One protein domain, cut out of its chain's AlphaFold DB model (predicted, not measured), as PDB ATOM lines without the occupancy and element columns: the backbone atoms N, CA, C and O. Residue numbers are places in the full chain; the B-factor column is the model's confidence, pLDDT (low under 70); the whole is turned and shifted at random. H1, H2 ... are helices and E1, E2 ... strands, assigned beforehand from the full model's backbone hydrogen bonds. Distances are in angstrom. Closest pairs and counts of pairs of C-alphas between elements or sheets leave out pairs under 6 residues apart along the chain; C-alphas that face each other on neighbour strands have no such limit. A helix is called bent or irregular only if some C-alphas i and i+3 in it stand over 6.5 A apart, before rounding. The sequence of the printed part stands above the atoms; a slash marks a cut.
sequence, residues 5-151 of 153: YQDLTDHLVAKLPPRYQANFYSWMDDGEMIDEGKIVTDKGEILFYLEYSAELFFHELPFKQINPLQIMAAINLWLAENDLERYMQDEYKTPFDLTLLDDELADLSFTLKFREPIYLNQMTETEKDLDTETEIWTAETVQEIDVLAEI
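AT A GLANCE: This is residues 5 to 151 of the 153 residues of an uncharacterized protein of Histophilus somni (strain 2336) (UniProt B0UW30). A long, twisted antiparallel sheet, with its two longest strands E3 and E5 side by side, has H1 packed over part of it, and H3 packs on H1 and only grazes the sheet. At one end of these strands H5 leads into a loose tail, of which residues 128 to 135 and 140 to 151 stick out, 140 to 149 belonging to H6. The printed part has 147 residues with six named helices and five named strands, in the order H1 H2 E1 E2 E3 H3 H4 E4 E5 H5 H6; the class is mixed, helices and strands. The sheet is branched, E3 having three neighbours. The whole is loose, with a radius of gyration of the C-alphas of 20.4 A, and elongated, spanning 73 by 37 by 24 A.

HOW THE PARTS SIT: Start at H1, residues 5 to 13, which lies over E3, residues 44 to 62, and runs along it at 6 degrees on the local plane, at a height over the sheet of 8.6 A; dropped onto the local plane, 6 of its 9 C-alphas fall on E3 and 2 fall on E1, residues 24 to 34, so that it only just does not lie over E1. H2, residues 18 to 23, is irregular, with C-alphas 19 and 22 7.1 A apart, and its closest C-alpha pair with E3 is Asn 23 and His 59, 5.2 A. On one side of E3 look for E1, with N 29 and O 53 2.7 A apart, and E2, residues 39 to 41, with N 46 and O 39 at 2.9 A; E2 and E3 form a hairpin, and E3 bends by 81 degrees at residue 47. On its other side is E5, residues 105 to 119, antiparallel at 172 degrees, with N 54 and O 112 at 2.7 A. E5 forms a hairpin with E4, residues 96 to 100, where N 107 and O 99 are 2.8 A apart. H3, residues 68 to 82, only grazes the sheet and touches H1 at a steep tilt of 43 degrees, opposite ways; their closest C-alphas, Leu 8 and Trp 78, are 7.0 A apart. H4, residues 84 to 89, and H5, residues 120 to 126, also only graze the sheet. H6, residues 139 to 149, is not on it and is apart from H5. Every O i to N i+4 pair is within hydrogen-bond range in H1 and H3, against 0 of 2 in H2, 1 of 2 in H4, 1 of 3 in H5 and 3 of 7 in H6; for O i to N i+3, H2 has 2 of 3, H5 3 of 4 and H6 5 of 8.

IN THESE COORDINATES: Find C-alpha 5 at (237.362, 187.638, 223.070), where H1 begins. E1 runs 29.7 A, E3 44.9 A, H3 21.2 A, E5 42.2 A and H6 16.8 A from first to last C-alpha. E5 ends at C-alpha 119, (234.240, 170.995, 218.505), and H6 at C-alpha 149, (216.613, 152.840, 230.133).

THE WHOLE: The C-alphas farthest apart, Asp 103 and Ile 151, are 73.3 A apart. The printed part has no cut, and H5 to H6 is the long link, 12 residues. Mean pLDDT of the printed part is 83.7; residues 122 to 151 are under 70.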
ATOM      1  N   TYR A   5     237.164 186.453 222.232       96.75
ATOM      2  CA  TYR A   5     237.362 187.638 223.070       96.75
ATOM      3  C   TYR A   5     238.772 187.687 223.674       96.75
ATOM      4  O   TYR A   5     239.350 188.761 223.779       96.75
ATOM      5  N   GLN A   6     239.361 186.534 224.008       96.94
ATOM      6  CA  GLN A   6     240.714 186.454 224.561       96.94
ATOM      7  C   GLN A   6     241.774 186.786 223.508       96.94
ATOM      8  O   GLN A   6     242.813 187.350 223.853       96.94
ATOM      9  N   ASP A   7     241.541 186.427 222.245       97.31
ATOM     10  CA  ASP A   7     242.413 186.801 221.127       97.31
ATOM     11  C   ASP A   7     242.311 188.298 220.809       97.31
ATOM     12  O   ASP A   7     243.328 188.963 220.585       97.31
ATOM     13  N   LEU A   8     241.100 188.858 220.855       97.62
ATOM     14  CA  LEU A   8     240.882 190.297 220.736       97.62
ATOM     15  C   LEU A   8     241.565 191.062 221.878       97.62
ATOM     16  O   LEU A   8     242.205 192.086 221.636       97.62
ATOM     17  N   THR A   9     241.495 190.557 223.109       97.44
ATOM     18  CA  THR A   9     242.198 191.142 224.256       97.44
ATOM     19  C   THR A   9     243.700 191.221 224.008       97.44
ATOM     20  O   THR A   9     244.274 192.304 224.128       97.44
ATOM     21  N   ASP A  10     244.341 190.133 223.578       96.88
ATOM     22  CA  ASP A  10     245.774 190.144 223.247       96.88
ATOM     23  C   ASP A  10     246.099 191.129 222.125       96.88
ATOM     24  O   ASP A  10     247.085 191.874 222.196       96.88
ATOM     25  N   HIS A  11     245.255 191.163 221.092       96.88
ATOM     26  CA  HIS A  11     245.405 192.082 219.973       96.88
ATOM     27  C   HIS A  11     245.388 193.549 220.426       96.88
ATOM     28  O   HIS A  11     246.180 194.361 219.932       96.88
ATOM     29  N   LEU A  12     244.509 193.896 221.366       96.75
ATOM     30  CA  LEU A  12     244.393 195.243 221.918       96.75
ATOM     31  C   LEU A  12     245.551 195.565 222.868       96.75
ATOM     32  O   LEU A  12     246.178 196.613 222.709       96.75
ATOM     33  N   VAL A  13     245.907 194.655 223.782       96.12
ATOM     34  CA  VAL A  13     247.062 194.806 224.689       96.12
ATOM     35  C   VAL A  13     248.336 195.106 223.899       96.12
ATOM     36  O   VAL A  13     249.064 196.038 224.242       96.12
ATOM     37  N   ALA A  14     248.573 194.394 222.795       94.50
ATOM     38  CA  ALA A  14     249.742 194.592 221.939       94.50
ATOM     39  C   ALA A  14     249.821 195.991 221.292       94.50
ATOM     40  O   ALA A  14     250.900 196.417 220.877       94.50
ATOM     41  N   LYS A  15     248.698 196.714 221.191       92.44
ATOM     42  CA  LYS A  15     248.624 198.078 220.635       92.44
ATOM     43  C   LYS A  15     248.636 199.166 221.703       92.44
ATOM     44  O   LYS A  15     248.971 200.310 221.393       92.44
ATOM     45  N   LEU A  16     248.260 198.840 222.937       92.94
ATOM     46  CA  LEU A  16     248.240 199.799 224.035       92.94
ATOM     47  C   LEU A  16     249.667 200.115 224.516       92.94
ATOM     48  O   LEU A  16     250.519 199.223 224.572       92.94
ATOM     49  N   PRO A  17     249.943 201.368 224.928       93.44
ATOM     50  CA  PRO A  17     251.201 201.705 225.583       93.44
ATOM     51  C   PRO A  17     251.432 200.812 226.815       93.44
ATOM     52  O   PRO A  17     250.507 200.680 227.617       93.44
ATOM     53  N   PRO A  18     252.649 200.277 227.051       92.75
ATOM     54  CA  PRO A  18     252.909 199.343 228.154       92.75
ATOM     55  C   PRO A  18     252.448 199.841 229.526       92.75
ATOM     56  O   PRO A  18     251.905 199.087 230.322       92.75
ATOM     57  N   ARG A  19     252.595 201.149 229.772       89.88
ATOM     58  CA  ARG A  19     252.153 201.811 231.011       89.88
ATOM     59  C   ARG A  19     250.642 201.763 231.264       89.88
ATOM     60  O   ARG A  19     250.235 202.028 232.381       89.88
ATOM     61  N   TYR A  20     249.839 201.513 230.231       92.44
ATOM     62  CA  TYR A  20     248.378 201.516 230.296       92.44
ATOM     63  C   TYR A  20     247.773 200.107 230.186       92.44
ATOM     64  O   TYR A  20     246.609 199.914 230.505       92.44
ATOM     65  N   GLN A  21     248.551 199.095 229.788       93.00
ATOM     66  CA  GLN A  21     248.048 197.723 229.626       93.00
ATOM     67  C   GLN A  21     247.433 197.148 230.914       93.00
ATOM     68  O   GLN A  21     246.485 196.380 230.835       93.00
ATOM     69  N   ALA A  22     247.928 197.552 232.091       93.06
ATOM     70  CA  ALA A  22     247.404 197.110 233.387       93.06
ATOM     71  C   ALA A  22     246.002 197.659 233.728       93.06
ATOM     72  O   ALA A  22     245.371 197.163 234.657       93.06
ATOM     73  N   ASN A  23     245.536 198.666 232.985       96.12
ATOM     74  CA  ASN A  23     244.235 199.314 233.152       96.12
ATOM     75  C   ASN A  23     243.210 198.843 232.107       96.12
ATOM     76  O   ASN A  23     242.105 199.377 232.038       96.12
ATOM     77  N   PHE A  24     243.575 197.868 231.275       97.75
ATOM     78  CA  PHE A  24     242.664 197.232 230.339       97.75
ATOM     79  C   PHE A  24     242.268 195.852 230.862       97.75
ATOM     80  O   PHE A  24     243.120 195.018 231.170       97.75
ATOM     81  N   TYR A  25     240.965 195.620 230.939       97.81
ATOM     82  CA  TYR A  25     240.366 194.388 231.421       97.81
ATOM     83  C   TYR A  25     239.405 193.840 230.376       97.81
ATOM     84  O   TYR A  25     238.801 194.587 229.608       97.81
ATOM     85  N   SER A  26     239.239 192.523 230.374       98.00
ATOM     86  CA  SER A  26     238.231 191.876 229.547       98.00
ATOM     87  C   SER A  26     237.727 190.603 230.196       98.00
ATOM     88  O   SER A  26     238.538 189.827 230.715       98.00
ATOM     89  N   TRP A  27     236.433 190.345 230.108       97.75
ATOM     90  CA  TRP A  27     235.835 189.113 230.607       97.75
ATOM     91  C   TRP A  27     234.634 188.704 229.759       97.75
ATOM     92  O   TRP A  27     234.100 189.494 228.984       97.75
ATOM     93  N   MET A  28     234.252 187.440 229.904       96.94
ATOM     94  CA  MET A  28     233.010 186.901 229.367       96.94
ATOM     95  C   MET A  28     231.885 187.126 230.379       96.94
ATOM     96  O   MET A  28     232.092 186.921 231.576       96.94
ATOM     97  N   ASP A  29     230.713 187.491 229.882       95.19
ATOM     98  CA  ASP A  29     229.464 187.650 230.613       95.19
ATOM     99  C   ASP A  29     228.302 187.031 229.811       95.19
ATOM    100  O   ASP A  29     228.434 186.786 228.609       95.19
ATOM    101  N   ASP A  30     227.177 186.755 230.473       94.81
ATOM    102  CA  ASP A  30     225.943 186.241 229.849       94.81
ATOM    103  C   ASP A  30     226.151 185.045 228.886       94.81
ATOM    104  O   ASP A  30     225.666 185.038 227.756       94.81
ATOM    105  N   GLY A  31     226.924 184.039 229.308       95.75
ATOM    106  CA  GLY A  31     227.225 182.865 228.481       95.75
ATOM    107  C   GLY A  31     226.087 181.839 228.424       95.75
ATOM    108  O   GLY A  31     225.571 181.416 229.458       95.75
ATOM    109  N   GLU A  32     225.767 181.364 227.222       96.38
ATOM    110  CA  GLU A  32     224.761 180.339 226.939       96.38
ATOM    111  C   GLU A  32     225.308 179.263 225.986       96.38
ATOM    112  O   GLU A  32     226.119 179.521 225.095       96.38
ATOM    113  N   MET A  33     224.853 178.020 226.173       94.56
ATOM    114  CA  MET A  33     225.153 176.912 225.263       94.56
ATOM    115  C   MET A  33     223.954 176.658 224.363       94.56
ATOM    116  O   MET A  33     222.855 176.388 224.849       94.56
ATOM    117  N   ILE A  34     224.184 176.698 223.056       94.00
ATOM    118  CA  ILE A  34     223.165 176.449 222.045       94.00
ATOM    119  C   ILE A  34     223.427 175.088 221.406       94.00
ATOM    120  O   ILE A  34     224.386 174.908 220.649       94.00
ATOM    121  N   ASP A  35     222.559 174.131 221.721       90.31
ATOM    122  CA  ASP A  35     222.539 172.813 221.093       90.31
ATOM    123  C   ASP A  35     221.628 172.844 219.857       90.31
ATOM    124  O   ASP A  35     220.403 172.942 219.958       90.31
ATOM    125  N   GLU A  36     222.238 172.785 218.674       88.00
ATOM    126  CA  GLU A  36     221.537 172.684 217.386       88.00
ATOM    127  C   GLU A  36     221.544 171.245 216.837       88.00
ATOM    128  O   GLU A  36     221.221 171.003 215.671       88.00
ATOM    129  N   GLY A  37     221.898 170.274 217.681       81.38
ATOM    130  CA  GLY A  37     222.139 168.893 217.309       81.38
ATOM    131  C   GLY A  37     223.510 168.679 216.666       81.38
ATOM    132  O   GLY A  37     224.328 169.582 216.496       81.38
ATOM    133  N   LYS A  38     223.763 167.426 216.280       78.94
ATOM    134  CA  LYS A  38     225.049 166.990 215.727       78.94
ATOM    135  C   LYS A  38     225.312 167.608 214.349       78.94
ATOM    136  O   LYS A  38     224.706 167.199 213.356       78.94
ATOM    137  N   ILE A  39     226.278 168.525 214.273       85.12
ATOM    138  CA  ILE A  39     226.707 169.167 213.022       85.12
ATOM    139  C   ILE A  39     228.121 168.697 212.673       85.12
ATOM    140  O   ILE A  39     229.086 168.962 213.386       85.12
ATOM    141  N   VAL A  40     228.257 168.005 211.541       84.94
ATOM    142  CA  VAL A  40     229.556 167.546 211.029       84.94
ATOM    143  C   VAL A  40     230.089 168.560 210.021       84.94
ATOM    144  O   VAL A  40     229.445 168.840 209.011       84.94
ATOM    145  N   THR A  41     231.281 169.086 210.287       84.75
ATOM    146  CA  THR A  41     231.989 170.040 209.424       84.75
ATOM    147  C   THR A  41     233.314 169.456 208.930       84.75
ATOM    148  O   THR A  41     233.743 168.389 209.367       84.75
ATOM    149  N   ASP A  42     234.000 170.175 208.044       83.25
ATOM    150  CA  ASP A  42     235.369 169.870 207.615       83.25
ATOM    151  C   ASP A  42     236.402 169.955 208.756       83.25
ATOM    152  O   ASP A  42     237.447 169.308 208.688       83.25
ATOM    153  N   LYS A  43     236.102 170.712 209.818       79.38
ATOM    154  CA  LYS A  43     236.959 170.898 211.003       79.38
ATOM    155  C   LYS A  43     236.697 169.887 212.125       79.38
ATOM    156  O   LYS A  43     237.478 169.813 213.073       79.38
ATOM    157  N   GLY A  44     235.622 169.109 212.013       83.81
ATOM    158  CA  GLY A  44     235.190 168.141 213.014       83.81
ATOM    159  C   GLY A  44     233.699 168.235 213.318       83.81
ATOM    160  O   GLY A  44     232.939 168.939 212.650       83.81
ATOM    161  N   GLU A  45     233.285 167.499 214.339       88.25
ATOM    162  CA  GLU A  45     231.923 167.526 214.861       88.25
ATOM    163  C   GLU A  45     231.764 168.678 215.854       88.25
ATOM    164  O   GLU A  45     232.519 168.760 216.824       88.25
ATOM    165  N   ILE A  46     230.804 169.566 215.596       89.44
ATOM    166  CA  ILE A  46     230.376 170.599 216.541       89.44
ATOM    167  C   ILE A  46     229.453 169.932 217.559       89.44
ATOM    168  O   ILE A  46     228.472 169.293 217.173       89.44
ATOM    169  N   LEU A  47     229.778 170.090 218.843       88.75
ATOM    170  CA  LEU A  47     228.947 169.634 219.957       88.75
ATOM    171  C   LEU A  47     227.852 170.647 220.283       88.75
ATOM    172  O   LEU A  47     226.701 170.272 220.451       88.75
ATOM    173  N   PHE A  48     228.223 171.922 220.379       91.25
ATOM    174  CA  PHE A  48     227.311 173.037 220.618       91.25
ATOM    175  C   PHE A  48     227.966 174.347 220.163       91.25
ATOM    176  O   PHE A  48     229.177 174.402 219.919       91.25
ATOM    177  N   TYR A  49     227.178 175.413 220.066       92.75
ATOM    178  CA  TYR A  49     227.691 176.774 219.938       92.75
ATOM    179  C   TYR A  49     227.694 177.456 221.301       92.75
ATOM    180  O   TYR A  49     226.689 177.434 222.009       92.75
ATOM    181  N   LEU A  50     228.812 178.073 221.667       94.62
ATOM    182  CA  LEU A  50     228.890 178.965 222.814       94.62
ATOM    183  C   LEU A  50     228.503 180.372 222.354       94.62
ATOM    184  O   LEU A  50     229.211 180.960 221.534       94.62
ATOM    185  N   GLU A  51     227.401 180.902 222.872       95.62
ATOM    186  CA  GLU A  51     227.007 182.304 222.714       95.62
ATOM    187  C   GLU A  51     227.326 183.058 224.004       95.62
ATOM    188  O   GLU A  51     227.106 182.538 225.094       95.62
ATOM    189  N   TYR A  52     227.900 184.254 223.906       96.25
ATOM    190  CA  TYR A  52     228.246 185.051 225.083       96.25
ATOM    191  C   TYR A  52     228.446 186.527 224.746       96.25
ATOM    192  O   TYR A  52     228.685 186.899 223.590       96.25
ATOM    193  N   SER A  53     228.403 187.366 225.778       96.62
ATOM    194  CA  SER A  53     228.851 188.755 225.718       96.62
ATOM    195  C   SER A  53     230.281 188.860 226.246       96.62
ATOM    196  O   SER A  53     230.645 188.257 227.246       96.62
ATOM    197  N   ALA A  54     231.126 189.625 225.576       97.25
ATOM    198  CA  ALA A  54     232.447 189.988 226.050       97.25
ATOM    199  C   ALA A  54     232.458 191.466 226.414       97.25
ATOM    200  O   ALA A  54     232.169 192.320 225.572       97.25
ATOM    201  N   GLU A  55     232.851 191.751 227.645       98.06
ATOM    202  CA  GLU A  55     233.082 193.104 228.121       98.06
ATOM    203  C   GLU A  55     234.553 193.453 227.926       98.06
ATOM    204  O   GLU A  55     235.443 192.733 228.382       98.06
ATOM    205  N   LEU A  56     234.816 194.561 227.235       98.38
ATOM    206  CA  LEU A  56     236.138 195.170 227.117       98.38
ATOM    207  C   LEU A  56     236.119 196.474 227.900       98.38
ATOM    208  O   LEU A  56     235.394 197.391 227.526       98.38
ATOM    209  N   PHE A  57     236.928 196.583 228.947       98.44
ATOM    210  CA  PHE A  57     236.899 197.718 229.861       98.44
ATOM    211  C   PHE A  57     238.261 198.402 229.956       98.44
ATOM    212  O   PHE A  57     239.240 197.833 230.439       98.44
ATOM    213  N   PHE A  58     238.314 199.644 229.492       98.19
ATOM    214  CA  PHE A  58     239.471 200.528 229.541       98.19
ATOM    215  C   PHE A  58     239.279 201.492 230.712       98.19
ATOM    216  O   PHE A  58     238.621 202.524 230.571       98.19
ATOM    217  N   HIS A  59     239.836 201.138 231.868       98.25
ATOM    218  CA  HIS A  59     239.713 201.927 233.088       98.25
ATOM    219  C   HIS A  59     240.654 203.137 233.062       98.25
ATOM    220  O   HIS A  59     241.813 203.003 232.656       98.25
ATOM    221  N   GLU A  60     240.198 204.311 233.496       97.50
ATOM    222  CA  GLU A  60     241.010 205.538 233.576       97.50
ATOM    223  C   GLU A  60     241.807 205.825 232.285       97.50
ATOM    224  O   GLU A  60     242.995 206.151 232.314       97.50
ATOM    225  N   LEU A  61     241.184 205.663 231.115       97.31
ATOM    226  CA  LEU A  61     241.808 205.911 229.818       97.31
ATOM    227  C   LEU A  61     242.251 207.377 229.708       97.31
ATOM    228  O   LEU A  61     241.394 208.265 229.683       97.31
ATOM    229  N   PRO A  62     243.560 207.664 229.547       96.56
ATOM    230  CA  PRO A  62     244.039 209.024 229.338       96.56
ATOM    231  C   PRO A  62     243.734 209.478 227.907       96.56
ATOM    232  O   PRO A  62     244.605 209.450 227.031       96.56
ATOM    233  N   PHE A  63     242.496 209.896 227.646       94.44
ATOM    234  CA  PHE A  63     241.947 210.106 226.299       94.44
ATOM    235  C   PHE A  63     242.603 211.262 225.522       94.44
ATOM    236  O   PHE A  63     242.477 211.354 224.301       94.44
ATOM    237  N   LYS A  64     243.356 212.135 226.207       93.19
ATOM    238  CA  LYS A  64     244.230 213.145 225.577       93.19
ATOM    239  C   LYS A  64     245.534 212.562 225.020       93.19
ATOM    240  O   LYS A  64     246.160 213.179 224.161       93.19
ATOM    241  N   GLN A  65     245.966 211.404 225.519       93.69
ATOM    242  CA  GLN A  65     247.209 210.730 225.126       93.69
ATOM    243  C   GLN A  65     246.951 209.498 224.256       93.69
ATOM    244  O   GLN A  65     247.741 209.200 223.361       93.69
ATOM    245  N   ILE A  66     245.862 208.777 224.523       93.56
ATOM    246  CA  ILE A  66     245.425 207.604 223.770       93.56
ATOM    247  C   ILE A  66     244.103 207.966 223.112       93.56
ATOM    248  O   ILE A  66     243.117 208.197 223.799       93.56
ATOM    249  N   ASN A  67     244.082 208.028 221.783       93.44
ATOM    250  CA  ASN A  67     242.876 208.406 221.058       93.44
ATOM    251  C   ASN A  67     241.843 207.257 221.104       93.44
ATOM    252  O   ASN A  67     242.108 206.211 220.504       93.44
ATOM    253  N   PRO A  68     240.656 207.443 221.717       94.31
ATOM    254  CA  PRO A  68     239.625 206.402 221.782       94.31
ATOM    255  C   PRO A  68     239.196 205.881 220.405       94.31
ATOM    256  O   PRO A  68     238.904 204.697 220.249       94.31
ATOM    257  N   LEU A  69     239.240 206.724 219.366       95.31
ATOM    258  CA  LEU A  69     238.904 206.315 218.000       95.31
ATOM    259  C   LEU A  69     239.865 205.254 217.451       95.31
ATOM    260  O   LEU A  69     239.463 204.436 216.630       95.31
ATOM    261  N   GLN A  70     241.127 205.241 217.893       95.12
ATOM    262  CA  GLN A  70     242.081 204.204 217.489       95.12
ATOM    263  C   GLN A  70     241.746 202.855 218.127       95.12
ATOM    264  O   GLN A  70     241.883 201.831 217.463       95.12
ATOM    265  N   ILE A  71     241.261 202.857 219.372       95.94
ATOM    266  CA  ILE A  71     240.758 201.652 220.047       95.94
ATOM    267  C   ILE A  71     239.529 201.127 219.299       95.94
ATOM    268  O   ILE A  71     239.503 199.969 218.892       95.94
ATOM    269  N   MET A  72     238.555 202.000 219.022       96.56
ATOM    270  CA  MET A  72     237.338 201.649 218.276       96.56
ATOM    271  C   MET A  72     237.652 201.084 216.883       96.56
ATOM    272  O   MET A  72     237.036 200.109 216.450       96.56
ATOM    273  N   ALA A  73     238.613 201.683 216.176       96.62
ATOM    274  CA  ALA A  73     239.052 201.206 214.870       96.62
ATOM    275  C   ALA A  73     239.771 199.852 214.965       96.62
ATOM    276  O   ALA A  73     239.530 198.991 214.126       96.62
ATOM    277  N   ALA A  74     240.616 199.648 215.981       96.94
ATOM    278  CA  ALA A  74     241.303 198.378 216.202       96.94
ATOM    279  C   ALA A  74     240.318 197.237 216.491       96.94
ATOM    280  O   ALA A  74     240.451 196.172 215.899       96.94
ATOM    281  N   ILE A  75     239.301 197.482 217.326       97.25
ATOM    282  CA  ILE A  75     238.233 196.510 217.602       97.25
ATOM    283  C   ILE A  75     237.490 196.155 216.311       97.25
ATOM    284  O   ILE A  75     237.406 194.984 215.954       97.25
ATOM    285  N   ASN A  76     236.985 197.154 215.578       95.12
ATOM    286  CA  ASN A  76     236.208 196.899 214.362       95.12
ATOM    287  C   ASN A  76     237.024 196.201 213.270       95.12
ATOM    288  O   ASN A  76     236.499 195.320 212.595       95.12
ATOM    289  N   LEU A  77     238.294 196.576 213.096       95.75
ATOM    290  CA  LEU A  77     239.177 195.913 212.139       95.75
ATOM    291  C   LEU A  77     239.392 194.447 212.521       95.75
ATOM    292  O   LEU A  77     239.264 193.576 211.668       95.75
ATOM    293  N   TRP A  78     239.660 194.173 213.799       97.44
ATOM    294  CA  TRP A  78     239.853 192.806 214.268       97.44
ATOM    295  C   TRP A  78     238.596 191.954 214.067       97.44
ATOM    296  O   TRP A  78     238.699 190.848 213.543       97.44
ATOM    297  N   LEU A  79     237.412 192.477 214.402       96.06
ATOM    298  CA  LEU A  79     236.137 191.783 214.175       96.06
ATOM    299  C   LEU A  79     235.916 191.487 212.685       96.06
ATOM    300  O   LEU A  79     235.550 190.374 212.327       96.06
ATOM    301  N   ALA A  80     236.204 192.452 211.808       93.56
ATOM    302  CA  ALA A  80     236.071 192.272 210.365       93.56
ATOM    303  C   ALA A  80     237.026 191.210 209.788       93.56
ATOM    304  O   ALA A  80     236.749 190.658 208.727       93.56
ATOM    305  N   GLU A  81     238.144 190.925 210.456       95.19
ATOM    306  CA  GLU A  81     239.132 189.934 210.016       95.19
ATOM    307  C   GLU A  81     238.930 188.551 210.661       95.19
ATOM    308  O   GLU A  81     239.286 187.544 210.049       95.19
ATOM    309  N   ASN A  82     238.368 188.490 211.875       95.25
ATOM    310  CA  ASN A  82     238.377 187.287 212.722       95.25
ATOM    311  C   ASN A  82     236.979 186.804 213.161       95.25
ATOM    312  O   ASN A  82     236.871 185.725 213.739       95.25
ATOM    313  N   ASP A  83     235.918 187.571 212.893       94.69
ATOM    314  CA  ASP A  83     234.537 187.273 213.308       94.69
ATOM    315  C   ASP A  83     233.524 187.545 212.176       94.69
ATOM    316  O   ASP A  83     232.513 188.231 212.335       94.69
ATOM    317  N   LEU A  84     233.825 187.029 210.980       89.56
ATOM    318  CA  LEU A  84     233.037 187.255 209.762       89.56
ATOM    319  C   LEU A  84     231.606 186.705 209.856       89.56
ATOM    320  O   LEU A  84     230.682 187.246 209.247       89.56
ATOM    321  N   GLU A  85     231.411 185.626 210.606       88.62
ATOM    322  CA  GLU A  85     230.112 184.995 210.834       88.62
ATOM    323  C   GLU A  85     229.131 185.900 211.581       88.62
ATOM    324  O   GLU A  85     227.923 185.737 211.400       88.62
ATOM    325  N   ARG A  86     229.606 186.909 212.328       91.56
ATOM    326  CA  ARG A  86     228.723 187.857 213.024       91.56
ATOM    327  C   ARG A  86     227.805 188.605 212.062       91.56
ATOM    328  O   ARG A  86     226.661 188.900 212.391       91.56
ATOM    329  N   TYR A  87     228.275 188.862 210.836       88.12
ATOM    330  CA  TYR A  87     227.474 189.508 209.795       88.12
ATOM    331  C   TYR A  87     226.332 188.616 209.301       88.12
ATOM    332  O   TYR A  87     225.311 189.126 208.860       88.12
ATOM    333  N   MET A  88     226.480 187.292 209.382       86.56
ATOM    334  CA  MET A  88     225.404 186.354 209.044       86.56
ATOM    335  C   MET A  88     224.355 186.258 210.158       86.56
ATOM    336  O   MET A  88     223.241 185.813 209.906       86.56
ATOM    337  N   GLN A  89     224.710 186.681 211.372       83.12
ATOM    338  CA  GLN A  89     223.865 186.678 212.571       83.12
ATOM    339  C   GLN A  89     223.218 188.048 212.832       83.12
ATOM    340  O   GLN A  89     222.692 188.296 213.912       83.12
ATOM    341  N   ASP A  90     223.286 188.954 211.852       87.81
ATOM    342  CA  ASP A  90     222.828 190.339 211.946       87.81
ATOM    343  C   ASP A  90     223.446 191.160 213.102       87.81
ATOM    344  O   ASP A  90     222.920 192.204 213.507       87.81
ATOM    345  N   GLU A  91     224.614 190.746 213.601       89.50
ATOM    346  CA  GLU A  91     225.319 191.422 214.689       89.50
ATOM    347  C   GLU A  91     226.294 192.469 214.134       89.50
ATOM    348  O   GLU A  91     227.513 192.310 214.087       89.50
ATOM    349  N   TYR A  92     225.742 193.580 213.653       87.06
ATOM    350  CA  TYR A  92     226.519 194.657 213.022       87.06
ATOM    351  C   TYR A  92     227.024 195.715 214.003       87.06
ATOM    352  O   TYR A  92     227.739 196.636 213.601       87.06
ATOM    353  N   LYS A  93     226.585 195.660 215.262       89.81
ATOM    354  CA  LYS A  93     226.829 196.724 216.229       89.81
ATOM    355  C   LYS A  93     227.941 196.330 217.191       89.81
ATOM    356  O   LYS A  93     228.159 195.162 217.501       89.81
ATOM    357  N   THR A  94     228.604 197.371 217.675       92.06
ATOM    358  CA  THR A  94     229.583 197.317 218.758       92.06
ATOM    359  C   THR A  94     229.214 198.437 219.726       92.06
ATOM    360  O   THR A  94     229.721 199.555 219.585       92.06
ATOM    361  N   PRO A  95     228.222 198.209 220.610       94.44
ATOM    362  CA  PRO A  95     227.870 199.162 221.652       94.44
ATOM    363  C   PRO A  95     229.094 199.543 222.483       94.44
ATOM    364  O   PRO A  95     229.951 198.705 222.761       94.44
ATOM    365  N   PHE A  96     229.160 200.813 222.870       96.81
ATOM    366  CA  PHE A  96     230.194 201.321 223.757       96.81
ATOM    367  C   PHE A  96     229.597 202.339 224.722       96.81
ATOM    368  O   PHE A  96     228.646 203.042 224.365       96.81
ATOM    369  N   ASP A  97     230.180 202.435 225.910       97.62
ATOM    370  CA  ASP A  97     229.903 203.490 226.878       97.62
ATOM    371  C   ASP A  97     231.185 204.274 227.161       97.62
ATOM    372  O   ASP A  97     232.277 203.707 227.213       97.62
ATOM    373  N   LEU A  98     231.058 205.592 227.295       95.88
ATOM    374  CA  LEU A  98     232.162 206.471 227.656       95.88
ATOM    375  C   LEU A  98     231.726 207.338 228.831       95.88
ATOM    376  O   LEU A  98     230.905 208.246 228.677       95.88
ATOM    377  N   THR A  99     232.352 207.109 229.975       97.94
ATOM    378  CA  THR A  99     232.111 207.855 231.203       97.94
ATOM    379  C   THR A  99     233.338 208.703 231.526       97.94
ATOM    380  O   THR A  99     234.415 208.185 231.802       97.94
ATOM    381  N   LEU A 100     233.193 210.030 231.484       97.56
ATOM    382  CA  LEU A 100     234.273 210.938 231.878       97.56
ATOM    383  C   LEU A 100     234.501 210.853 233.391       97.56
ATOM    384  O   LEU A 100     233.552 211.001 234.163       97.56
ATOM    385  N   LEU A 101     235.753 210.656 233.801       97.12
ATOM    386  CA  LEU A 101     236.159 210.705 235.205       97.12
ATOM    387  C   LEU A 101     236.622 212.117 235.573       97.12
ATOM    388  O   LEU A 101     236.240 212.651 236.614       97.12
ATOM    389  N   ASP A 102     237.401 212.740 234.686       96.88
ATOM    390  CA  ASP A 102     237.834 214.131 234.776       96.88
ATOM    391  C   ASP A 102     238.152 214.716 233.379       96.88
ATOM    392  O   ASP A 102     237.728 214.192 232.346       96.88
ATOM    393  N   ASP A 103     238.879 215.837 233.337       96.50
ATOM    394  CA  ASP A 103     239.255 216.528 232.097       96.50
ATOM    395  C   ASP A 103     240.321 215.785 231.262       96.50
ATOM    396  O   ASP A 103     240.677 216.248 230.169       96.50
ATOM    397  N   GLU A 104     240.893 214.687 231.755       96.31
ATOM    398  CA  GLU A 104     241.986 213.929 231.129       96.31
ATOM    399  C   GLU A 104     241.757 212.412 231.076       96.31
ATOM    400  O   GLU A 104     242.348 211.761 230.207       96.31
ATOM    401  N   LEU A 105     240.913 211.871 231.958       97.56
ATOM    402  CA  LEU A 105     240.638 210.451 232.155       97.56
ATOM    403  C   LEU A 105     239.162 210.110 231.915       97.56
ATOM    404  O   LEU A 105     238.252 210.851 232.298       97.56
ATOM    405  N   ALA A 106     238.917 208.953 231.308       97.75
ATOM    406  CA  ALA A 106     237.578 208.416 231.102       97.75
ATOM    407  C   ALA A 106     237.583 206.892 231.210       97.75
ATOM    408  O   ALA A 106     238.539 206.250 230.789       97.75
ATOM    409  N   ASP A 107     236.497 206.316 231.699       98.31
ATOM    410  CA  ASP A 107     236.229 204.899 231.515       98.31
ATOM    411  C   ASP A 107     235.573 204.697 230.146       98.31
ATOM    412  O   ASP A 107     234.629 205.403 229.784       98.31
ATOM    413  N   LEU A 108     236.091 203.748 229.372       98.19
ATOM    414  CA  LEU A 108     235.536 203.350 228.080       98.19
ATOM    415  C   LEU A 108     235.252 201.851 228.121       98.19
ATOM    416  O   LEU A 108     236.166 201.063 228.363       98.19
ATOM    417  N   SER A 109     234.013 201.450 227.857       98.06
ATOM    418  CA  SER A 109     233.628 200.041 227.783       98.06
ATOM    419  C   SER A 109     233.025 199.679 226.431       98.06
ATOM    420  O   SER A 109     232.485 200.534 225.727       98.06
ATOM    421  N   PHE A 110     233.119 198.402 226.070       98.25
ATOM    422  CA  PHE A 110     232.446 197.818 224.916       98.25
ATOM    423  C   PHE A 110     231.830 196.481 225.299       98.25
ATOM    424  O   PHE A 110     232.508 195.658 225.911       98.25
ATOM    425  N   THR A 111     230.614 196.243 224.817       97.25
ATOM    426  CA  THR A 111     229.941 194.946 224.913       97.25
ATOM    427  C   THR A 111     229.914 194.310 223.531       97.25
ATOM    428  O   THR A 111     229.327 194.860 222.593       97.25
ATOM    429  N   LEU A 112     230.551 193.153 223.378       96.50
ATOM    430  CA  LEU A 112     230.647 192.426 222.115       96.50
ATOM    431  C   LEU A 112     229.970 191.073 222.228       96.50
ATOM    432  O   LEU A 112     230.362 190.263 223.053       96.50
ATOM    433  N   LYS A 113     229.009 190.788 221.357       95.88
ATOM    434  CA  LYS A 113     228.459 189.437 221.263       95.88
ATOM    435  C   LYS A 113     229.321 188.565 220.368       95.88
ATOM    436  O   LYS A 113     229.713 189.003 219.280       95.88
ATOM    437  N   PHE A 114     229.557 187.346 220.832       95.56
ATOM    438  CA  PHE A 114     230.244 186.291 220.110       95.56
ATOM    439  C   PHE A 114     229.397 185.026 220.088       95.56
ATOM    440  O   PHE A 114     228.678 184.716 221.037       95.56
ATOM    441  N   ARG A 115     229.547 184.277 218.997       94.31
ATOM    442  CA  ARG A 115     229.066 182.909 218.857       94.31
ATOM    443  C   ARG A 115     230.185 182.060 218.283       94.31
ATOM    444  O   ARG A 115     230.674 182.338 217.187       94.31
ATOM    445  N   GLU A 116     230.587 181.029 219.009       92.88
ATOM    446  CA  GLU A 116     231.722 180.188 218.638       92.88
ATOM    447  C   GLU A 116     231.338 178.704 218.637       92.88
ATOM    448  O   GLU A 116     230.738 178.228 219.600       92.88
ATOM    449  N   PRO A 117     231.661 177.947 217.574       92.00
ATOM    450  CA  PRO A 117     231.450 176.506 217.563       92.00
ATOM    451  C   PRO A 117     232.456 175.806 218.478       92.00
ATOM    452  O   PRO A 117     233.666 176.011 218.355       92.00
ATOM    453  N   ILE A 118     231.954 174.927 219.340       90.00
ATOM    454  CA  ILE A 118     232.762 174.074 220.207       90.00
ATOM    455  C   ILE A 118     232.835 172.683 219.588       90.00
ATOM    456  O   ILE A 118     231.821 171.997 219.446       90.00
ATOM    457  N   TYR A 119     234.039 172.266 219.198       87.19
ATOM    458  CA  TYR A 119     234.240 170.995 218.505       87.19
ATOM    459  C   TYR A 119     234.599 169.866 219.475       87.19
ATOM    460  O   TYR A 119     235.363 170.059 220.420       87.19
ATOM    461  N   LEU A 120     234.121 168.651 219.196       81.81
ATOM    462  CA  LEU A 120     234.395 167.457 220.003       81.81
ATOM    463  C   LEU A 120     235.902 167.190 220.170       81.81
ATOM    464  O   LEU A 120     236.373 166.895 221.264       81.81
ATOM    465  N   ASN A 121     236.687 167.352 219.104       78.50
ATOM    466  CA  ASN A 121     238.139 167.147 219.141       78.50
ATOM    467  C   ASN A 121     238.878 168.148 220.054       78.50
ATOM    468  O   ASN A 121     239.912 167.798 220.617       78.50
ATOM    469  N   GLN A 122     238.346 169.358 220.257       66.88
ATOM    470  CA  GLN A 122     238.925 170.347 221.173       66.88
ATOM    471  C   GLN A 122     238.768 169.945 222.642       66.88
ATOM    472  O   GLN A 122     239.567 170.386 223.465       66.88
ATOM    473  N   MET A 123     237.787 169.098 222.964       61.94
ATOM    474  CA  MET A 123     237.601 168.558 224.313       61.94
ATOM    475  C   MET A 123     238.597 167.433 224.608       61.94
ATOM    476  O   MET A 123     239.171 167.404 225.695       61.94
ATOM    477  N   THR A 124     238.905 166.596 223.611       53.31
ATOM    478  CA  THR A 124     239.839 165.462 223.762       53.31
ATOM    479  C   THR A 124     241.300 165.866 224.020       53.31
ATOM    480  O   THR A 124     242.078 165.071 224.544       53.31
ATOM    481  N   GLU A 125     241.705 167.105 223.702       48.56
ATOM    482  CA  GLU A 125     243.038 167.621 224.064       48.56
ATOM    483  C   GLU A 125     243.113 168.141 225.512       48.56
ATOM    484  O   GLU A 125     244.176 168.081 226.129       48.56
ATOM    485  N   THR A 126     241.996 168.607 226.080       46.28
ATOM    486  CA  THR A 126     241.885 169.085 227.475       46.28
ATOM    487  C   THR A 126     241.639 167.972 228.501       46.28
ATOM    488  O   THR A 126     241.830 168.195 229.692       46.28
ATOM    489  N   GLU A 127     241.287 166.761 228.065       43.00
ATOM    490  CA  GLU A 127     241.041 165.590 228.928       43.00
ATOM    491  C   GLU A 127     242.297 165.030 229.624       43.00
ATOM    492  O   GLU A 127     242.187 164.136 230.460       43.00
ATOM    493  N   LYS A 128     243.500 165.540 229.331       42.25
ATOM    494  CA  LYS A 128     244.734 165.058 229.979       42.25
ATOM    495  C   LYS A 128     245.014 165.623 231.372       42.25
ATOM    496  O   LYS A 128     245.840 165.031 232.059       42.25
ATOM    497  N   ASP A 129     244.328 166.687 231.795       40.88
ATOM    498  CA  ASP A 129     244.608 167.371 233.072       40.88
ATOM    499  C   ASP A 129     243.420 167.395 234.058       40.88
ATOM    500  O   ASP A 129     243.489 168.059 235.092       40.88
ATOM    501  N   LEU A 130     242.344 166.642 233.803       43.78
ATOM    502  CA  LEU A 130     241.265 166.443 234.780       43.78
ATOM    503  C   LEU A 130     241.510 165.171 235.605       43.78
ATOM    504  O   LEU A 130     240.766 164.197 235.533       43.78
ATOM    505  N   ASP A 131     242.573 165.188 236.407       44.47
ATOM    506  CA  ASP A 131     242.729 164.252 237.522       44.47
ATOM    507  C   ASP A 131     241.880 164.747 238.699       44.47
ATOM    508  O   ASP A 131     242.308 165.643 239.419       44.47
ATOM    509  N   THR A 132     240.653 164.229 238.833       39.91
ATOM    510  CA  THR A 132     240.030 163.846 240.119       39.91
ATOM    511  C   THR A 132     238.621 163.283 239.886       39.91
ATOM    512  O   THR A 132     237.693 164.036 239.595       39.91
ATOM    513  N   GLU A 133     238.479 161.963 240.043       41.78
ATOM    514  CA  GLU A 133     237.284 161.206 240.490       41.78
ATOM    515  C   GLU A 133     235.874 161.644 240.033       41.78
ATOM    516  O   GLU A 133     234.886 161.384 240.719       41.78
ATOM    517  N   THR A 134     235.732 162.256 238.864       41.94
ATOM    518  CA  THR A 134     234.422 162.536 238.273       41.94
ATOM    519  C   THR A 134     234.366 161.748 236.980       41.94
ATOM    520  O   THR A 134     235.156 162.017 236.081       41.94
ATOM    521  N   GLU A 135     233.510 160.724 236.911       37.06
ATOM    522  CA  GLU A 135     233.264 159.980 235.673       37.06
ATOM    523  C   GLU A 135     232.960 160.975 234.548       37.06
ATOM    524  O   GLU A 135     231.952 161.686 234.565       37.06
ATOM    525  N   ILE A 136     233.893 161.067 233.605       43.97
ATOM    526  CA  ILE A 136     233.765 161.893 232.415       43.97
ATOM    527  C   ILE A 136     232.893 161.099 231.448       43.97
ATOM    528  O   ILE A 136     233.287 160.036 230.970       43.97
ATOM    529  N   TRP A 137     231.694 161.608 231.184       40.69
ATOM    530  CA  TRP A 137     230.789 161.044 230.190       40.69
ATOM    531  C   TRP A 137     231.310 161.417 228.802       40.69
ATOM    532  O   TRP A 137     231.222 162.577 228.399       40.69
ATOM    533  N   THR A 138     231.874 160.460 228.065       41.91
ATOM    534  CA  THR A 138     232.195 160.678 226.651       41.91
ATOM    535  C   THR A 138     230.906 160.590 225.826       41.91
ATOM    536  O   THR A 138     229.925 159.971 226.242       41.91
ATOM    537  N   ALA A 139     230.884 161.188 224.632       45.25
ATOM    538  CA  ALA A 139     229.730 161.096 223.728       45.25
ATOM    539  C   ALA A 139     229.362 159.636 223.363       45.25
ATOM    540  O   ALA A 139     228.212 159.352 223.033       45.25
ATOM    541  N   GLU A 140     230.315 158.703 223.473       42.59
ATOM    542  CA  GLU A 140     230.075 157.261 223.337       42.59
ATOM    543  C   GLU A 140     229.357 156.673 224.567       42.59
ATOM    544  O   GLU A 140     228.491 155.816 224.412       42.59
ATOM    545  N   THR A 141     229.632 157.168 225.782       42.44
ATOM    546  CA  THR A 141     228.962 156.716 227.018       42.44
ATOM    547  C   THR A 141     227.499 157.157 227.082       42.44
ATOM    548  O   THR A 141     226.663 156.439 227.619       42.44
ATOM    549  N   VAL A 142     227.155 158.312 226.500       47.59
ATOM    550  CA  VAL A 142     225.766 158.811 226.461       47.59
ATOM    551  C   VAL A 142     224.861 157.890 225.631       47.59
ATOM    552  O   VAL A 142     223.709 157.675 226.003       47.59
ATOM    553  N   GLN A 143     225.385 157.268 224.566       43.06
ATOM    554  CA  GLN A 143     224.625 156.291 223.775       43.06
ATOM    555  C   GLN A 143     224.329 154.989 224.536       43.06
ATOM    556  O   GLN A 143     223.323 154.346 224.245       43.06
ATOM    557  N   GLU A 144     225.149 154.594 225.516       41.25
ATOM    558  CA  GLU A 144     224.886 153.394 226.328       41.25
ATOM    559  C   GLU A 144     223.794 153.616 227.391       41.25
ATOM    560  O   GLU A 144     223.082 152.673 227.742       41.25
ATOM    561  N   ILE A 145     223.596 154.853 227.866       47.53
ATOM    562  CA  ILE A 145     222.563 155.177 228.868       47.53
ATOM    563  C   ILE A 145     221.153 155.008 228.284       47.53
ATOM    564  O   ILE A 145     220.271 154.467 228.957       47.53
ATOM    565  N   ASP A 146     220.950 155.391 227.020       40.06
ATOM    566  CA  ASP A 146     219.658 155.231 226.338       40.06
ATOM    567  C   ASP A 146     219.285 153.752 226.123       40.06
ATOM    568  O   ASP A 146     218.105 153.403 226.127       40.06
ATOM    569  N   VAL A 147     220.269 152.850 226.018       45.22
ATOM    570  CA  VAL A 147     220.016 151.404 225.861       45.22
ATOM    571  C   VAL A 147     219.618 150.750 227.189       45.22
ATOM    572  O   VAL A 147     218.825 149.808 227.201       45.22
ATOM    573  N   LEU A 148     220.119 151.244 228.325       40.94
ATOM    574  CA  LEU A 148     219.786 150.692 229.643       40.94
ATOM    575  C   LEU A 148     218.411 151.151 230.156       40.94
ATOM    576  O   LEU A 148     217.755 150.400 230.878       40.94
ATOM    577  N   ALA A 149     217.929 152.327 229.742       44.72
ATOM    578  CA  ALA A 149     216.613 152.840 230.133       44.72
ATOM    579  C   ALA A 149     215.425 152.103 229.471       44.72
ATOM    580  O   ALA A 149     214.305 152.164 229.981       44.72
ATOM    581  N   GLU A 150     215.646 151.376 228.368       45.06
ATOM    582  CA  GLU A 150     214.612 150.563 227.703       45.06
ATOM    583  C   GLU A 150     214.497 149.124 228.240       45.06
ATOM    584  O   GLU A 150     213.538 148.427 227.907       45.06
ATOM    585  N   ILE A 151     215.418 148.668 229.099       48.28
ATOM    586  CA  ILE A 151     215.405 147.293 229.640       48.28
ATOM    587  C   ILE A 151     214.627 147.195 230.973       48.28
ATOM    588  O   ILE A 151     214.287 146.095 231.408       48.28
TER     589      ILE A 151